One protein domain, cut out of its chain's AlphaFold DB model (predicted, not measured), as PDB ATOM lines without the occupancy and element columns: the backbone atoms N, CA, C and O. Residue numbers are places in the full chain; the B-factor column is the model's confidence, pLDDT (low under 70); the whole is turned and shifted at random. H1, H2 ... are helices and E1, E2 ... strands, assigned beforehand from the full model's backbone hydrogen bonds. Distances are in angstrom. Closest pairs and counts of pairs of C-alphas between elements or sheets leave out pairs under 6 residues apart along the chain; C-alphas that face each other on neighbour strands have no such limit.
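What this domain is: This is residues 4 to 78 of the 78 residues of the protein "DUF2905 family protein" of Candidatus Bipolaricaulota bacterium (UniProt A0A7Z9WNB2). What shape do these atoms make? Two long helices, H1 and H2, make a narrow V, meeting where H1 begins and H2 ends, and a small hairpin of two strands, E1 and E2, extends beyond the first residues of H2, roughly in line with that helix. The long link of residues 27 to 40 runs from the open end of H1 across to the hairpin. What is it made of, and how large is it? The printed part has 75 residues, with two named helices and two named strands in the order H1, E1, E2, H2; the sheet is E1 - E2, antiparallel, and the class is mostly helix. The whole is only just extended, close to loose, with a radius of gyration of the C-alphas of 17.1 A and spans of 58 by 26 by 17 A.

Where its parts are: Where are the strands? E1 is residues 41 to 44, 9.7 A from first to last C-alpha, and E2 is residues 50 to 53, 9.9 A. C-alpha 41 is at (-150.883, 4.208, -38.785). Where are the helices? H2 is residues 55 to 76, 31.1 A long, and C-alpha 76 is at (-143.568, -8.049, -3.601). H1 is residues 4 to 26, 32.8 A long, beginning with C-alpha 4 at (-146.858, -15.145, 0.688).

How they stand to each other: How do E1 and E2 pair? They form a hairpin, antiparallel, with 165 degrees between their directions, and the C-alphas of Pro 44 and Arg 50 face each other at 4.3 A. N 41 and O 53 are within hydrogen-bond range at 2.9 A, as are N 53 and O 41 at 2.8 A. How does H2 stand to the strands? A tight link of one residue joins E2 to H2, and the closest C-alphas of E1 and H2, those of Phe 41 and Leu 55, are 7.3 A apart. How do the helices stand? H1 touches H2 with residues 5 to 12 alone, and H2 touches H1 with residues 68 to 76 alone; the closest C-alphas, of Gly 8 and Leu 75, are 6.1 A apart. They run opposite ways at a shallow tilt of 26 degrees, and H1 is apart from E2. Are the helix backbones complete? In H1 and H2 every O i to N i+4 pair is within hydrogen-bond range.

The domain as a whole: How far does it reach? The two C-alphas farthest apart, of Arg 4 and Glu 47, are 58.2 A apart. What stands free? Residues 24 to 29, of which 24 to 26 belong to H1, and residues 61 to 67 of H2 stand free. Is there a cut or a long link? The printed part has no cut, and the link from H1 to E1, 14 residues, is long. Where is confidence low? The mean pLDDT of the printed part is 83.3, and residues 28 to 35 and residue 78 are under 70.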
ATOM      1  N   ARG A   4    -146.099 -16.301   1.196       77.00
ATOM      2  CA  ARG A   4    -146.858 -15.145   0.688       77.00
ATOM      3  C   ARG A   4    -146.339 -14.618  -0.653       77.00
ATOM      4  O   ARG A   4    -147.141 -14.336  -1.534       77.00
ATOM      5  N   ALA A   5    -145.018 -14.550  -0.834       79.38
ATOM      6  CA  ALA A   5    -144.406 -14.111  -2.089       79.38
ATOM      7  C   ALA A   5    -144.679 -15.113  -3.220       79.38
ATOM      8  O   ALA A   5    -144.988 -14.717  -4.341       79.38
ATOM      9  N   ILE A   6    -144.630 -16.413  -2.906       84.31
ATOM     10  CA  ILE A   6    -144.963 -17.484  -3.857       84.31
ATOM     11  C   ILE A   6    -146.457 -17.436  -4.204       84.31
ATOM     12  O   ILE A   6    -146.804 -17.453  -5.381       84.31
ATOM     13  N   GLY A   7    -147.340 -17.306  -3.207       85.56
ATOM     14  CA  GLY A   7    -148.785 -17.169  -3.429       85.56
ATOM     15  C   GLY A   7    -149.138 -15.949  -4.280       85.56
ATOM     16  O   GLY A   7    -149.947 -16.043  -5.198       85.56
ATOM     17  N   GLY A   8    -148.468 -14.823  -4.044       81.25
ATOM     18  CA  GLY A   8    -148.605 -13.640  -4.877       81.25
ATOM     19  C   GLY A   8    -148.172 -13.877  -6.327       81.25
ATOM     20  O   GLY A   8    -148.928 -13.591  -7.258       81.25
ATOM     21  N   LEU A   9    -146.983 -14.445  -6.534       82.69
ATOM     22  CA  LEU A   9    -146.487 -14.775  -7.871       82.69
ATOM     23  C   LEU A   9    -147.487 -15.662  -8.635       82.69
ATOM     24  O   LEU A   9    -147.774 -15.401  -9.803       82.69
ATOM     25  N   LEU A  10    -148.061 -16.666  -7.963       87.94
ATOM     26  CA  LEU A  10    -149.069 -17.558  -8.540       87.94
ATOM     27  C   LEU A  10    -150.347 -16.813  -8.951       87.94
ATOM     28  O   LEU A  10    -150.877 -17.090 -10.024       87.94
ATOM     29  N   LEU A  11    -150.818 -15.846  -8.156       86.12
ATOM     30  CA  LEU A  11    -151.983 -15.024  -8.514       86.12
ATOM     31  C   LEU A  11    -151.724 -14.165  -9.758       86.12
ATOM     32  O   LEU A  11    -152.586 -14.077 -10.631       86.12
ATOM     33  N   VAL A  12    -150.534 -13.567  -9.875       83.19
ATOM     34  CA  VAL A  12    -150.158 -12.761 -11.050       83.19
ATOM     35  C   VAL A  12    -150.056 -13.633 -12.301       83.19
ATOM     36  O   VAL A  12    -150.629 -13.286 -13.333       83.19
ATOM     37  N   LEU A  13    -149.372 -14.776 -12.209       86.00
ATOM     38  CA  LEU A  13    -149.228 -15.711 -13.327       86.00
ATOM     39  C   LEU A  13    -150.575 -16.310 -13.748       86.00
ATOM     40  O   LEU A  13    -150.859 -16.388 -14.941       86.00
ATOM     41  N   GLY A  14    -151.426 -16.675 -12.786       90.75
ATOM     42  CA  GLY A  14    -152.782 -17.156 -13.047       90.75
ATOM     43  C   GLY A  14    -153.659 -16.096 -13.715       90.75
ATOM     44  O   GLY A  14    -154.342 -16.395 -14.691       90.75
ATOM     45  N   GLY A  15    -153.587 -14.842 -13.256       85.06
ATOM     46  CA  GLY A  15    -154.277 -13.716 -13.890       85.06
ATOM     47  C   GLY A  15    -153.808 -13.468 -15.327       85.06
ATOM     48  O   GLY A  15    -154.636 -13.326 -16.225       85.06
ATOM     49  N   LEU A  16    -152.494 -13.493 -15.567       85.19
ATOM     50  CA  LEU A  16    -151.902 -13.406 -16.909       85.19
ATOM     51  C   LEU A  16    -152.390 -14.533 -17.825       85.19
ATOM     52  O   LEU A  16    -152.798 -14.268 -18.956       85.19
ATOM     53  N   ALA A  17    -152.378 -15.773 -17.336       88.62
ATOM     54  CA  ALA A  17    -152.837 -16.935 -18.090       88.62
ATOM     55  C   ALA A  17    -154.335 -16.849 -18.420       88.62
ATOM     56  O   ALA A  17    -154.733 -17.185 -19.533       88.62
ATOM     57  N   LEU A  18    -155.158 -16.352 -17.492       88.94
ATOM     58  CA  LEU A  18    -156.593 -16.159 -17.703       88.94
ATOM     59  C   LEU A  18    -156.863 -15.088 -18.766       88.94
ATOM     60  O   LEU A  18    -157.648 -15.324 -19.681       88.94
ATOM     61  N   VAL A  19    -156.172 -13.945 -18.695       82.88
ATOM     62  CA  VAL A  19    -156.271 -12.889 -19.716       82.88
ATOM     63  C   VAL A  19    -155.806 -13.408 -21.079       82.88
ATOM     64  O   VAL A  19    -156.500 -13.208 -22.074       82.88
ATOM     65  N   ALA A  20    -154.679 -14.121 -21.136       82.44
ATOM     66  CA  ALA A  20    -154.177 -14.715 -22.373       82.44
ATOM     67  C   ALA A  20    -155.157 -15.748 -22.958       82.44
ATOM     68  O   ALA A  20    -155.451 -15.709 -24.152       82.44
ATOM     69  N   GLY A  21    -155.714 -16.628 -22.122       85.19
ATOM     70  CA  GLY A  21    -156.721 -17.607 -22.528       85.19
ATOM     71  C   GLY A  21    -157.998 -16.949 -23.053       85.19
ATOM     72  O   GLY A  21    -158.510 -17.352 -24.094       85.19
ATOM     73  N   LEU A  22    -158.473 -15.890 -22.390       82.81
ATOM     74  CA  LEU A  22    -159.646 -15.132 -22.828       82.81
ATOM     75  C   LEU A  22    -159.405 -14.435 -24.175       82.81
ATOM     76  O   LEU A  22    -160.277 -14.463 -25.043       82.81
ATOM     77  N   LEU A  23    -158.217 -13.859 -24.378       79.25
ATOM     78  CA  LEU A  23    -157.827 -13.262 -25.657       79.25
ATOM     79  C   LEU A  23    -157.787 -14.305 -26.781       79.25
ATOM     80  O   LEU A  23    -158.306 -14.040 -27.862       79.25
ATOM     81  N   LEU A  24    -157.236 -15.496 -26.528       81.56
ATOM     82  CA  LEU A  24    -157.217 -16.588 -27.509       81.56
ATOM     83  C   LEU A  24    -158.627 -17.091 -27.855       81.56
ATOM     84  O   LEU A  24    -158.887 -17.432 -29.009       81.56
ATOM     85  N   LEU A  25    -159.537 -17.117 -26.876       81.50
ATOM     86  CA  LEU A  25    -160.905 -17.614 -27.043       81.50
ATOM     87  C   LEU A  25    -161.796 -16.613 -27.795       81.50
ATOM     88  O   LEU A  25    -162.514 -16.997 -28.716       81.50
ATOM     89  N   LEU A  26    -161.730 -15.329 -27.433       76.25
ATOM     90  CA  LEU A  26    -162.535 -14.271 -28.058       76.25
ATOM     91  C   LEU A  26    -161.965 -13.805 -29.404       76.25
ATOM     92  O   LEU A  26    -162.710 -13.326 -30.259       76.25
ATOM     93  N   TYR A  27    -160.657 -13.965 -29.613       72.25
ATOM     94  CA  TYR A  27    -159.975 -13.577 -30.842       72.25
ATOM     95  C   TYR A  27    -159.170 -14.759 -31.403       72.25
ATOM     96  O   TYR A  27    -157.944 -14.770 -31.315       72.25
ATOM     97  N   PRO A  28    -159.813 -15.733 -32.076       68.25
ATOM     98  CA  PRO A  28    -159.122 -16.891 -32.660       68.25
ATOM     99  C   PRO A  28    -158.129 -16.521 -33.780       68.25
ATOM    100  O   PRO A  28    -157.235 -17.296 -34.103       68.25
ATOM    101  N   LYS A  29    -158.223 -15.308 -34.350       68.56
ATOM    102  CA  LYS A  29    -157.215 -14.721 -35.261       68.56
ATOM    103  C   LYS A  29    -156.179 -13.855 -34.515       68.56
ATOM    104  O   LYS A  29    -155.600 -12.951 -35.109       68.56
ATOM    105  N   GLY A  30    -155.976 -14.100 -33.220       65.31
ATOM    106  CA  GLY A  30    -155.555 -13.172 -32.156       65.31
ATOM    107  C   GLY A  30    -154.246 -12.389 -32.265       65.31
ATOM    108  O   GLY A  30    -153.947 -11.636 -31.350       65.31
ATOM    109  N   LEU A  31    -153.487 -12.485 -33.353       63.47
ATOM    110  CA  LEU A  31    -152.350 -11.597 -33.650       63.47
ATOM    111  C   LEU A  31    -152.512 -10.842 -34.977       63.47
ATOM    112  O   LEU A  31    -151.777  -9.901 -35.238       63.47
ATOM    113  N   ALA A  32    -153.513 -11.178 -35.797       67.62
ATOM    114  CA  ALA A  32    -153.770 -10.516 -37.078       67.62
ATOM    115  C   ALA A  32    -154.269  -9.060 -36.940       67.62
ATOM    116  O   ALA A  32    -154.291  -8.313 -37.917       67.62
ATOM    117  N   TRP A  33    -154.695  -8.671 -35.737       66.31
ATOM    118  CA  TRP A  33    -155.098  -7.311 -35.364       66.31
ATOM    119  C   TRP A  33    -153.954  -6.499 -34.740       66.31
ATOM    120  O   TRP A  33    -154.047  -5.274 -34.695       66.31
ATOM    121  N   LEU A  34    -152.870  -7.152 -34.301       65.38
ATOM    122  CA  LEU A  34    -151.660  -6.493 -33.815       65.38
ATOM    123  C   LEU A  34    -150.980  -5.855 -35.034       65.38
ATOM    124  O   LEU A  34    -150.480  -6.574 -35.897       65.38
ATOM    125  N   GLY A  35    -151.075  -4.533 -35.200       64.81
ATOM    126  CA  GLY A  35    -150.890  -3.938 -36.534       64.81
ATOM    127  C   GLY A  35    -152.004  -3.016 -37.017       64.81
ATOM    128  O   GLY A  35    -151.827  -2.271 -37.987       64.81
ATOM    129  N   ARG A  36    -153.196  -3.193 -36.447       75.75
ATOM    130  CA  ARG A  36    -154.474  -2.675 -36.952       75.75
ATOM    131  C   ARG A  36    -155.349  -2.119 -35.832       75.75
ATOM    132  O   ARG A  36    -156.561  -1.997 -36.021       75.75
ATOM    133  N   LEU A  37    -154.773  -1.822 -34.665       81.44
ATOM    134  CA  LEU A  37    -155.528  -1.152 -33.615       81.44
ATOM    135  C   LEU A  37    -155.872   0.278 -34.051       81.44
ATOM    136  O   LEU A  37    -155.105   0.894 -34.794       81.44
ATOM    137  N   PRO A  38    -157.005   0.839 -33.592       75.75
ATOM    138  CA  PRO A  38    -157.254   2.263 -33.760       75.75
ATOM    139  C   PRO A  38    -156.077   3.049 -33.162       75.75
ATOM    140  O   PRO A  38    -155.713   2.854 -32.004       75.75
ATOM    141  N   GLY A  39    -155.451   3.896 -33.980       86.88
ATOM    142  CA  GLY A  39    -154.215   4.610 -33.638       86.88
ATOM    143  C   GLY A  39    -152.935   3.989 -34.204       86.88
ATOM    144  O   GLY A  39    -151.897   4.638 -34.167       86.88
ATOM    145  N   ASP A  40    -152.972   2.783 -34.768       91.38
ATOM    146  CA  ASP A  40    -151.885   2.288 -35.613       91.38
ATOM    147  C   ASP A  40    -151.987   2.923 -37.008       91.38
ATOM    148  O   ASP A  40    -153.030   2.849 -37.662       91.38
ATOM    149  N   PHE A  41    -150.902   3.536 -37.485       90.69
ATOM    150  CA  PHE A  41    -150.883   4.208 -38.785       90.69
ATOM    151  C   PHE A  41    -150.096   3.395 -39.807       90.69
ATOM    152  O   PHE A  41    -148.967   2.970 -39.565       90.69
ATOM    153  N   GLN A  42    -150.691   3.209 -40.982       89.94
ATOM    154  CA  GLN A  42    -150.029   2.634 -42.146       89.94
ATOM    155  C   GLN A  42    -149.972   3.704 -43.228       89.94
ATOM    156  O   GLN A  42    -150.997   4.071 -43.797       89.94
ATOM    157  N   ILE A  43    -148.773   4.218 -43.486       91.56
ATOM    158  CA  ILE A  43    -148.534   5.246 -44.496       91.56
ATOM    159  C   ILE A  43    -147.980   4.543 -45.743       91.56
ATOM    160  O   ILE A  43    -146.853   4.041 -45.699       91.56
ATOM    161  N   PRO A  44    -148.747   4.441 -46.843       91.44
ATOM    162  CA  PRO A  44    -148.254   3.870 -48.094       91.44
ATOM    163  C   PRO A  44    -147.295   4.843 -48.803       91.44
ATOM    164  O   PRO A  44    -147.583   6.031 -48.914       91.44
ATOM    165  N   LEU A  45    -146.171   4.337 -49.322       91.75
ATOM    166  CA  LEU A  45    -145.147   5.097 -50.064       91.75
ATOM    167  C   LEU A  45    -145.194   4.800 -51.576       91.75
ATOM    168  O   LEU A  45    -144.167   4.799 -52.259       91.75
ATOM    169  N   GLY A  46    -146.384   4.508 -52.105       87.69
ATOM    170  CA  GLY A  46    -146.550   4.038 -53.484       87.69
ATOM    171  C   GLY A  46    -145.903   2.664 -53.694       87.69
ATOM    172  O   GLY A  46    -146.011   1.791 -52.835       87.69
ATOM    173  N   GLU A  47    -145.196   2.467 -54.810       90.19
ATOM    174  CA  GLU A  47    -144.541   1.184 -55.139       90.19
ATOM    175  C   GLU A  47    -143.352   0.838 -54.228       90.19
ATOM    176  O   GLU A  47    -142.915  -0.308 -54.171       90.19
ATOM    177  N   ARG A  48    -142.831   1.815 -53.476       87.81
ATOM    178  CA  ARG A  48    -141.635   1.652 -52.635       87.81
ATOM    179  C   ARG A  48    -141.913   0.945 -51.304       87.81
ATOM    180  O   ARG A  48    -140.970   0.620 -50.589       87.81
ATOM    181  N   GLY A  49    -143.183   0.710 -50.959       88.44
ATOM    182  CA  GLY A  49    -143.589  -0.015 -49.752       88.44
ATOM    183  C   GLY A  49    -144.510   0.785 -48.830       88.44
ATOM    184  O   GLY A  49    -145.228   1.685 -49.259       88.44
ATOM    185  N   ARG A  50    -144.528   0.428 -47.543       90.00
ATOM    186  CA  ARG A  50    -145.409   1.012 -46.516       90.00
ATOM    187  C   ARG A  50    -144.642   1.222 -45.211       90.00
ATOM    188  O   ARG A  50    -143.939   0.314 -44.775       90.00
ATOM    189  N   ILE A  51    -144.792   2.392 -44.590       92.44
ATOM    190  CA  ILE A  51    -144.294   2.681 -43.238       92.44
ATOM    191  C   ILE A  51    -145.404   2.356 -42.244       92.44
ATOM    192  O   ILE A  51    -146.539   2.810 -42.391       92.44
ATOM    193  N   TYR A  52    -145.064   1.570 -41.230       90.62
ATOM    194  CA  TYR A  52    -145.966   1.192 -40.154       90.62
ATOM    195  C   TYR A  52    -145.565   1.900 -38.857       90.62
ATOM    196  O   TYR A  52    -144.421   1.781 -38.421       90.62
ATOM    197  N   ILE A  53    -146.503   2.632 -38.251       93.75
ATOM    198  CA  ILE A  53    -146.320   3.347 -36.985       93.75
ATOM    199  C   ILE A  53    -147.284   2.744 -35.944       93.75
ATOM    200  O   ILE A  53    -148.472   3.075 -35.947       93.75
ATOM    201  N   PRO A  54    -146.798   1.862 -35.052       89.88
ATOM    202  CA  PRO A  54    -147.627   1.091 -34.122       89.88
ATOM    203  C   PRO A  54    -148.086   1.891 -32.889       89.88
ATOM    204  O   PRO A  54    -147.902   1.417 -31.771       89.88
ATOM    205  N   LEU A  55    -148.608   3.117 -33.007       92.31
ATOM    206  CA  LEU A  55    -148.884   3.930 -31.805       92.31
ATOM    207  C   LEU A  55    -149.951   3.302 -30.902       92.31
ATOM    208  O   LEU A  55    -149.743   3.228 -29.691       92.31
ATOM    209  N   GLY A  56    -151.048   2.804 -31.477       89.56
ATOM    210  CA  GLY A  56    -152.123   2.158 -30.721       89.56
ATOM    211  C   GLY A  56    -151.640   0.886 -30.024       89.56
ATOM    212  O   GLY A  56    -151.825   0.719 -28.815       89.56
ATOM    213  N   THR A  57    -150.932   0.032 -30.763       88.62
ATOM    214  CA  THR A  57    -150.318  -1.191 -30.230       88.62
ATOM    215  C   THR A  57    -149.304  -0.881 -29.118       88.62
ATOM    216  O   THR A  57    -149.324  -1.526 -28.069       88.62
ATOM    217  N   SER A  58    -148.439   0.123 -29.302       91.75
ATOM    218  CA  SER A  58    -147.401   0.499 -28.324       91.75
ATOM    219  C   SER A  58    -148.001   1.030 -27.025       91.75
ATOM    220  O   SER A  58    -147.529   0.690 -25.938       91.75
ATOM    221  N   LEU A  59    -149.053   1.848 -27.130       92.00
ATOM    222  CA  LEU A  59    -149.790   2.382 -25.985       92.00
ATOM    223  C   LEU A  59    -150.460   1.265 -25.190       92.00
ATOM    224  O   LEU A  59    -150.290   1.195 -23.971       92.00
ATOM    225  N   LEU A  60    -151.169   0.366 -25.877       86.31
ATOM    226  CA  LEU A  60    -151.828  -0.768 -25.235       86.31
ATOM    227  C   LEU A  60    -150.812  -1.666 -24.519       86.31
ATOM    228  O   LEU A  60    -151.015  -2.021 -23.356       86.31
ATOM    229  N   LEU A  61    -149.701  -1.988 -25.187       86.62
ATOM    230  CA  LEU A  61    -148.632  -2.793 -24.606       86.62
ATOM    231  C   LEU A  61    -148.024  -2.116 -23.373       86.62
ATOM    232  O   LEU A  61    -147.845  -2.767 -22.346       86.62
ATOM    233  N   SER A  62    -147.758  -0.811 -23.449       91.12
ATOM    234  CA  SER A  62    -147.199  -0.035 -22.335       91.12
ATOM    235  C   SER A  62    -148.141  -0.001 -21.135       91.12
ATOM    236  O   SER A  62    -147.688  -0.144 -20.000       91.12
ATOM    237  N   LEU A  63    -149.448   0.143 -21.367       90.00
ATOM    238  CA  LEU A  63    -150.457   0.120 -20.311       90.00
ATOM    239  C   LEU A  63    -150.526  -1.256 -19.636       90.00
ATOM    240  O   LEU A  63    -150.486  -1.337 -18.410       90.00
ATOM    241  N   LEU A  64    -150.567  -2.334 -20.426       85.81
ATOM    242  CA  LEU A  64    -150.550  -3.713 -19.928       85.81
ATOM    243  C   LEU A  64    -149.298  -4.001 -19.094       85.81
ATOM    244  O   LEU A  64    -149.417  -4.504 -17.976       85.81
ATOM    245  N   LEU A  65    -148.115  -3.645 -19.603       88.31
ATOM    246  CA  LEU A  65    -146.856  -3.805 -18.871       88.31
ATOM    247  C   LEU A  65    -146.861  -2.993 -17.575       88.31
ATOM    248  O   LEU A  65    -146.465  -3.499 -16.530       88.31
ATOM    249  N   SER A  66    -147.331  -1.747 -17.632       91.06
ATOM    250  CA  SER A  66    -147.373  -0.857 -16.470       91.06
ATOM    251  C   SER A  66    -148.290  -1.399 -15.378       91.06
ATOM    252  O   SER A  66    -147.898  -1.427 -14.209       91.06
ATOM    253  N   LEU A  67    -149.483  -1.879 -15.742       86.25
ATOM    254  CA  LEU A  67    -150.397  -2.532 -14.806       86.25
ATOM    255  C   LEU A  67    -149.752  -3.789 -14.218       86.25
ATOM    256  O   LEU A  67    -149.684  -3.917 -12.998       86.25
ATOM    257  N   LEU A  68    -149.203  -4.669 -15.059       85.12
ATOM    258  CA  LEU A  68    -148.554  -5.902 -14.618       85.12
ATOM    259  C   LEU A  68    -147.416  -5.636 -13.620       85.12
ATOM    260  O   LEU A  68    -147.383  -6.238 -12.546       85.12
ATOM    261  N   LEU A  69    -146.516  -4.706 -13.945       87.88
ATOM    262  CA  LEU A  69    -145.404  -4.322 -13.075       87.88
ATOM    263  C   LEU A  69    -145.899  -3.674 -11.782       87.88
ATOM    264  O   LEU A  69    -145.368  -3.966 -10.715       87.88
ATOM    265  N   THR A  70    -146.940  -2.841 -11.848       87.75
ATOM    266  CA  THR A  70    -147.536  -2.222 -10.656       87.75
ATOM    267  C   THR A  70    -148.105  -3.279  -9.716       87.75
ATOM    268  O   THR A  70    -147.829  -3.241  -8.516       87.75
ATOM    269  N   PHE A  71    -148.857  -4.252 -10.240       82.44
ATOM    270  CA  PHE A  71    -149.380  -5.363  -9.445       82.44
ATOM    271  C   PHE A  71    -148.251  -6.213  -8.857       82.44
ATOM    272  O   PHE A  71    -148.287  -6.513  -7.664       82.44
ATOM    273  N   LEU A  72    -147.222  -6.533  -9.647       83.69
ATOM    274  CA  LEU A  72    -146.072  -7.309  -9.186       83.69
ATOM    275  C   LEU A  72    -145.301  -6.587  -8.071       83.69
ATOM    276  O   LEU A  72    -145.052  -7.170  -7.021       83.69
ATOM    277  N   VAL A  73    -144.963  -5.309  -8.256       87.81
ATOM    278  CA  VAL A  73    -144.233  -4.513  -7.254       87.81
ATOM    279  C   VAL A  73    -145.048  -4.354  -5.979       87.81
ATOM    280  O   VAL A  73    -144.497  -4.473  -4.884       87.81
ATOM    281  N   ARG A  74    -146.357  -4.100  -6.095       82.81
ATOM    282  CA  ARG A  74    -147.231  -3.976  -4.924       82.81
ATOM    283  C   ARG A  74    -147.274  -5.282  -4.142       82.81
ATOM    284  O   ARG A  74    -147.215  -5.247  -2.925       82.81
ATOM    285  N   LEU A  75    -147.305  -6.409  -4.843       75.56
ATOM    286  CA  LEU A  75    -147.356  -7.742  -4.258       75.56
ATOM    287  C   LEU A  75    -146.046  -8.176  -3.589       75.56
ATOM    288  O   LEU A  75    -146.082  -8.837  -2.558       75.56
ATOM    289  N   LEU A  76    -144.902  -7.779  -4.152       79.44
ATOM    290  CA  LEU A  76    -143.568  -8.049  -3.601       79.44
ATOM    291  C   LEU A  76    -143.182  -7.117  -2.438       79.44
ATOM    292  O   LEU A  76    -142.184  -7.369  -1.768       79.44
ATOM    293  N   ARG A  77    -143.931  -6.028  -2.227       75.62
ATOM    294  CA  ARG A  77    -143.738  -5.080  -1.116       75.62
ATOM    295  C   ARG A  77    -144.556  -5.415   0.143       75.62
ATOM    296  O   ARG A  77    -144.433  -4.677   1.117       75.62
ATOM    297  N   PHE A  78    -145.372  -6.474   0.124       53.66
ATOM    298  CA  PHE A  78    -146.018  -7.047   1.318       53.66
ATOM    299  C   PHE A  78    -145.116  -8.077   2.004       53.66
ATOM    300  O   PHE A  78    -145.264  -8.242   3.237       53.66
TER     301      PHE A  78